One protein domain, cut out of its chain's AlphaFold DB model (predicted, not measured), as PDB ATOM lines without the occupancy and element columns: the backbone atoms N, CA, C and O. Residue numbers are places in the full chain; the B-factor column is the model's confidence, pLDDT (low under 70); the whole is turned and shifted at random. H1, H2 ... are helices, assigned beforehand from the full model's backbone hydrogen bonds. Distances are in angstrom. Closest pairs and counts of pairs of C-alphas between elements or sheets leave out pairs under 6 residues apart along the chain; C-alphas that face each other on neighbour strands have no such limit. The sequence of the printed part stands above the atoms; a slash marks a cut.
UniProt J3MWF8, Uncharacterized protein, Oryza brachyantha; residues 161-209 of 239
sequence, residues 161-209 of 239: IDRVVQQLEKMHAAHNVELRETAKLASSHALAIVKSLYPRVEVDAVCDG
ATOM      1  N   ILE A 161     571.711 706.079 717.593       73.88
ATOM      2  CA  ILE A 161     572.910 705.953 716.750       73.88
ATOM      3  C   ILE A 161     574.166 706.058 717.621       73.88
ATOM      4  O   ILE A 161     575.085 705.256 717.469       73.88
ATOM      5  N   ASP A 162     574.155 706.955 718.610       76.69
ATOM      6  CA  ASP A 162     575.262 707.136 719.552       76.69
ATOM      7  C   ASP A 162     575.611 705.841 720.296       76.69
ATOM      8  O   ASP A 162     576.782 705.540 720.499       76.69
ATOM      9  N   ARG A 163     574.614 705.020 720.654       79.06
ATOM     10  CA  ARG A 163     574.845 703.741 721.344       79.06
ATOM     11  C   ARG A 163     575.525 702.710 720.443       79.06
ATOM     12  O   ARG A 163     576.347 701.934 720.925       79.06
ATOM     13  N   VAL A 164     575.188 702.694 719.154       79.06
ATOM     14  CA  VAL A 164     575.811 701.802 718.163       79.06
ATOM     15  C   VAL A 164     577.243 702.246 717.875       79.06
ATOM     16  O   VAL A 164     578.147 701.413 717.904       79.06
ATOM     17  N   VAL A 165     577.464 703.551 717.685       78.69
ATOM     18  CA  VAL A 165     578.803 704.137 717.509       78.69
ATOM     19  C   VAL A 165     579.686 703.817 718.713       78.69
ATOM     20  O   VAL A 165     580.774 703.271 718.552       78.69
ATOM     21  N   GLN A 166     579.182 704.027 719.930       79.06
ATOM     22  CA  GLN A 166     579.924 703.740 721.156       79.06
ATOM     23  C   GLN A 166     580.252 702.242 721.315       79.06
ATOM     24  O   GLN A 166     581.324 701.880 721.807       79.06
ATOM     25  N   GLN A 167     579.357 701.348 720.881       79.00
ATOM     26  CA  GLN A 167     579.598 699.903 720.893       79.00
ATOM     27  C   GLN A 167     580.672 699.495 719.869       79.00
ATOM     28  O   GLN A 167     581.535 698.675 720.189       79.00
ATOM     29  N   LEU A 168     580.647 700.083 718.668       75.06
ATOM     30  CA  LEU A 168     581.657 699.886 717.622       75.06
ATOM     31  C   LEU A 168     583.036 700.372 718.069       75.06
ATOM     32  O   LEU A 168     584.009 699.637 717.932       75.06
ATOM     33  N   GLU A 169     583.123 701.567 718.652       78.94
ATOM     34  CA  GLU A 169     584.371 702.109 719.201       78.94
ATOM     35  C   GLU A 169     584.942 701.201 720.292       78.94
ATOM     36  O   GLU A 169     586.135 700.891 720.291       78.94
ATOM     37  N   LYS A 170     584.085 700.703 721.192       83.81
ATOM     38  CA  LYS A 170     584.489 699.771 722.249       83.81
ATOM     39  C   LYS A 170     585.000 698.443 721.683       83.81
ATOM     40  O   LYS A 170     586.014 697.933 722.155       83.81
ATOM     41  N   MET A 171     584.313 697.886 720.687       84.19
ATOM     42  CA  MET A 171     584.728 696.653 720.014       84.19
ATOM     43  C   MET A 171     586.054 696.847 719.269       84.19
ATOM     44  O   MET A 171     586.949 696.017 719.395       84.19
ATOM     45  N   HIS A 172     586.207 697.960 718.550       73.38
ATOM     46  CA  HIS A 172     587.442 698.307 717.849       73.38
ATOM     47  C   HIS A 172     588.605 698.435 718.846       73.38
ATOM     48  O   HIS A 172     589.653 697.813 718.664       73.38
ATOM     49  N   ALA A 173     588.417 699.161 719.950       78.81
ATOM     50  CA  ALA A 173     589.430 699.277 720.994       78.81
ATOM     51  C   ALA A 173     589.838 697.908 721.571       78.81
ATOM     52  O   ALA A 173     591.030 697.648 721.728       78.81
ATOM     53  N   ALA A 174     588.873 697.017 721.834       82.00
ATOM     54  CA  ALA A 174     589.148 695.664 722.321       82.00
ATOM     55  C   ALA A 174     589.945 694.827 721.304       82.00
ATOM     56  O   ALA A 174     590.955 694.224 721.666       82.00
ATOM     57  N   HIS A 175     589.551 694.862 720.029       81.81
ATOM     58  CA  HIS A 175     590.246 694.153 718.955       81.81
ATOM     59  C   HIS A 175     591.690 694.647 718.770       81.81
ATOM     60  O   HIS A 175     592.604 693.844 718.618       81.81
ATOM     61  N   ASN A 176     591.939 695.960 718.858       73.38
ATOM     62  CA  ASN A 176     593.299 696.509 718.778       73.38
ATOM     63  C   ASN A 176     594.201 696.045 719.929       73.38
ATOM     64  O   ASN A 176     595.402 695.848 719.731       73.38
ATOM     65  N   VAL A 177     593.645 695.868 721.132       81.44
ATOM     66  CA  VAL A 177     594.390 695.305 722.269       81.44
ATOM     67  C   VAL A 177     594.753 693.844 722.000       81.44
ATOM     68  O   VAL A 177     595.909 693.469 722.175       81.44
ATOM     69  N   GLU A 178     593.811 693.036 721.514       78.94
ATOM     70  CA  GLU A 178     594.058 691.632 721.164       78.94
ATOM     71  C   GLU A 178     595.099 691.484 720.041       78.94
ATOM     72  O   GLU A 178     596.023 690.670 720.135       78.94
ATOM     73  N   LEU A 179     595.010 692.327 719.007       71.56
ATOM     74  CA  LEU A 179     595.960 692.344 717.896       71.56
ATOM     75  C   LEU A 179     597.377 692.692 718.376       71.56
ATOM     76  O   LEU A 179     598.355 692.077 717.946       71.56
ATOM     77  N   ARG A 180     597.489 693.634 719.321       78.00
ATOM     78  CA  ARG A 180     598.758 694.011 719.960       78.00
ATOM     79  C   ARG A 180     599.363 692.861 720.762       78.00
ATOM     80  O   ARG A 180     600.563 692.620 720.647       78.00
ATOM     81  N   GLU A 181     598.571 692.157 721.565       78.19
ATOM     82  CA  GLU A 181     599.057 690.997 722.329       78.19
ATOM     83  C   GLU A 181     599.469 689.842 721.404       78.19
ATOM     84  O   GLU A 181     600.515 689.221 721.607       78.19
ATOM     85  N   THR A 182     598.726 689.620 720.319       79.38
ATOM     86  CA  THR A 182     599.080 688.627 719.295       79.38
ATOM     87  C   THR A 182     600.399 688.978 718.604       79.38
ATOM     88  O   THR A 182     601.253 688.109 718.420       79.38
ATOM     89  N   ALA A 183     600.611 690.256 718.272       75.06
ATOM     90  CA  ALA A 183     601.869 690.731 717.704       75.06
ATOM     91  C   ALA A 183     603.047 690.527 718.673       75.06
ATOM     92  O   ALA A 183     604.079 689.996 718.264       75.06
ATOM     93  N   LYS A 184     602.880 690.850 719.966       78.62
ATOM     94  CA  LYS A 184     603.895 690.581 721.002       78.62
ATOM     95  C   LYS A 184     604.251 689.097 721.084       78.62
ATOM     96  O   LYS A 184     605.431 688.750 721.145       78.62
ATOM     97  N   LEU A 185     603.247 688.218 721.065       82.38
ATOM     98  CA  LEU A 185     603.453 686.772 721.123       82.38
ATOM     99  C   LEU A 185     604.202 686.256 719.885       82.38
ATOM    100  O   LEU A 185     605.158 685.491 720.018       82.38
ATOM    101  N   ALA A 186     603.813 686.709 718.690       74.38
ATOM    102  CA  ALA A 186     604.482 686.349 717.442       74.38
ATOM    103  C   ALA A 186     605.947 686.815 717.425       74.38
ATOM    104  O   ALA A 186     606.837 686.034 717.079       74.38
ATOM    105  N   SER A 187     606.215 688.052 717.860       78.69
ATOM    106  CA  SER A 187     607.575 688.573 718.009       78.69
ATOM    107  C   SER A 187     608.396 687.744 718.994       78.69
ATOM    108  O   SER A 187     609.516 687.372 718.662       78.69
ATOM    109  N   SER A 188     607.839 687.391 720.157       80.00
ATOM    110  CA  SER A 188     608.503 686.538 721.155       80.00
ATOM    111  C   SER A 188     608.886 685.168 720.582       80.00
ATOM    112  O   SER A 188     610.007 684.697 720.775       80.00
ATOM    113  N   HIS A 189     607.999 684.551 719.798       79.50
ATOM    114  CA  HIS A 189     608.287 683.267 719.164       79.50
ATOM    115  C   HIS A 189     609.409 683.383 718.120       79.50
ATOM    116  O   HIS A 189     610.353 682.592 718.140       79.50
ATOM    117  N   ALA A 190     609.362 684.399 717.252       79.62
ATOM    118  CA  ALA A 190     610.441 684.660 716.299       79.62
ATOM    119  C   ALA A 190     611.784 684.878 717.017       79.62
ATOM    120  O   ALA A 190     612.816 684.355 716.600       79.62
ATOM    121  N   LEU A 191     611.757 685.586 718.145       80.25
ATOM    122  CA  LEU A 191     612.917 685.847 718.986       80.25
ATOM    123  C   LEU A 191     613.511 684.572 719.592       80.25
ATOM    124  O   LEU A 191     614.728 684.386 719.578       80.25
ATOM    125  N   ALA A 192     612.654 683.679 720.092       78.38
ATOM    126  CA  ALA A 192     613.060 682.386 720.629       78.38
ATOM    127  C   ALA A 192     613.734 681.516 719.556       78.38
ATOM    128  O   ALA A 192     614.746 680.871 719.833       78.38
ATOM    129  N   ILE A 193     613.225 681.554 718.319       81.00
ATOM    130  CA  ILE A 193     613.843 680.882 717.167       81.00
ATOM    131  C   ILE A 193     615.213 681.500 716.851       81.00
ATOM    132  O   ILE A 193     616.191 680.780 716.670       81.00
ATOM    133  N   VAL A 194     615.332 682.831 716.825       82.31
ATOM    134  CA  VAL A 194     616.626 683.493 716.575       82.31
ATOM    135  C   VAL A 194     617.641 683.155 717.671       82.31
ATOM    136  O   VAL A 194     618.783 682.826 717.357       82.31
ATOM    137  N   LYS A 195     617.239 683.178 718.949       83.69
ATOM    138  CA  LYS A 195     618.126 682.871 720.082       83.69
ATOM    139  C   LYS A 195     618.563 681.401 720.098       83.69
ATOM    140  O   LYS A 195     619.686 681.123 720.511       83.69
ATOM    141  N   SER A 196     617.732 680.472 719.612       83.75
ATOM    142  CA  SER A 196     618.116 679.058 719.480       83.75
ATOM    143  C   SER A 196     619.113 678.818 718.341       83.75
ATOM    144  O   SER A 196     620.037 678.025 718.502       83.75
ATOM    145  N   LEU A 197     618.980 679.544 717.225       87.19
ATOM    146  CA  LEU A 197     619.910 679.474 716.093       87.19
ATOM    147  C   LEU A 197     621.233 680.210 716.367       87.19
ATOM    148  O   LEU A 197     622.291 679.775 715.912       87.19
ATOM    149  N   TYR A 198     621.187 681.306 717.128       88.44
ATOM    150  CA  TYR A 198     622.327 682.189 717.381       88.44
ATOM    151  C   TYR A 198     622.473 682.522 718.877       88.44
ATOM    152  O   TYR A 198     622.267 683.667 719.285       88.44
ATOM    153  N   PRO A 199     622.913 681.570 719.718       84.56
ATOM    154  CA  PRO A 199     622.954 681.740 721.177       84.56
ATOM    155  C   PRO A 199     623.907 682.840 721.683       84.56
ATOM    156  O   PRO A 199     623.907 683.149 722.870       84.56
ATOM    157  N   ARG A 200     624.729 683.437 720.807       86.12
ATOM    158  CA  ARG A 200     625.623 684.565 721.129       86.12
ATOM    159  C   ARG A 200     624.976 685.941 720.938       86.12
ATOM    160  O   ARG A 200     625.590 686.930 721.323       86.12
ATOM    161  N   VAL A 201     623.799 686.022 720.317       77.69
ATOM    162  CA  VAL A 201     623.097 687.297 720.112       77.69
ATOM    163  C   VAL A 201     622.377 687.665 721.406       77.69
ATOM    164  O   VAL A 201     621.585 686.886 721.935       77.69
ATOM    165  N   GLU A 202     622.670 688.851 721.932       75.81
ATOM    166  CA  GLU A 202     622.021 689.392 723.122       75.81
ATOM    167  C   GLU A 202     620.697 690.038 722.704       75.81
ATOM    168  O   GLU A 202     620.661 691.083 722.057       75.81
ATOM    169  N   VAL A 203     619.598 689.341 722.983       67.56
ATOM    170  CA  VAL A 203     618.281 689.675 722.419       67.56
ATOM    171  C   VAL A 203     617.415 690.514 723.363       67.56
ATOM    172  O   VAL A 203     616.408 691.094 722.962       67.56
ATOM    173  N   ASP A 204     617.844 690.638 724.614       67.88
ATOM    174  CA  ASP A 204     617.063 691.255 725.682       67.88
ATOM    175  C   ASP A 204     616.935 692.785 725.460       67.88
ATOM    176  O   ASP A 204     615.937 693.389 725.832       67.88
ATOM    177  N   ALA A 205     617.866 693.394 724.710       59.12
ATOM    178  CA  ALA A 205     617.809 694.798 724.288       59.12
ATOM    179  C   ALA A 205     616.764 695.101 723.189       59.12
ATOM    180  O   ALA A 205     616.417 696.261 722.972       59.12
ATOM    181  N   VAL A 206     616.263 694.085 722.474       59.50
ATOM    182  CA  VAL A 206     615.312 694.269 721.360       59.50
ATOM    183  C   VAL A 206     613.878 694.442 721.874       59.50
ATOM    184  O   VAL A 206     613.090 695.163 721.266       59.50
ATOM    185  N   CYS A 207     613.526 693.814 723.000       56.62
ATOM    186  CA  CYS A 207     612.151 693.789 723.505       56.62
ATOM    187  C   CYS A 207     611.713 695.086 724.189       56.62
ATOM    188  O   CYS A 207     610.573 695.511 723.996       56.62
ATOM    189  N   ASP A 208     612.603 695.732 724.940       57.22
ATOM    190  CA  ASP A 208     612.217 696.859 725.797       57.22
ATOM    191  C   ASP A 208     612.067 698.186 725.029       57.22
ATOM    192  O   ASP A 208     611.391 699.098 725.497       57.22
ATOM    193  N   GLY A 209     612.639 698.292 723.821       57.97
ATOM    194  CA  GLY A 209     612.610 699.520 723.013       57.97
ATOM    195  C   GLY A 209     611.644 699.520 721.823       57.97
ATOM    196  O   GLY A 209     611.280 700.588 721.339       57.97
TER     197      GLY A 209
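Overview. This is residues 161 to 209 of the 239 residues of an uncharacterized protein of Oryza brachyantha (UniProt J3MWF8). One long, single helix, H1, makes the length of the model; after its last residue the chain folds back through residues 198 to 203 to a very short helix, H2, like a small hook at one end. The first part of H1, residues 161 to 183, stands free. The 49 printed residues hold two named helices, H1 then H2, and no named strand: the class is all helix. The whole is extended, a rod of 57 by 18 by 6 A, with a radius of gyration of the C-alphas of 17.5 A.

Along the chain. H1, residues 161 to 197, is 53.9 A long, from C-alpha 161 at (572.910, 705.953, 716.750) to C-alpha 197 at (619.910, 679.474, 716.093). H2, residues 204 to 207, is 5.9 A long and ends with C-alpha 207 at (612.151, 693.789, 723.505).

Arrangement. H1 and H2 are near each other, with their closest C-alphas 8.5 A apart. In H1 every O i to N i+4 pair is within hydrogen-bond range; H2 is too short for such a pair.

Size, cuts and confidence. The C-alphas of Ile 161 and Arg 200 are the two farthest apart, 57.1 A. The printed part has no cut, and the link from H1 to H2 is short. Residues 203 to 209 have pLDDT under 70.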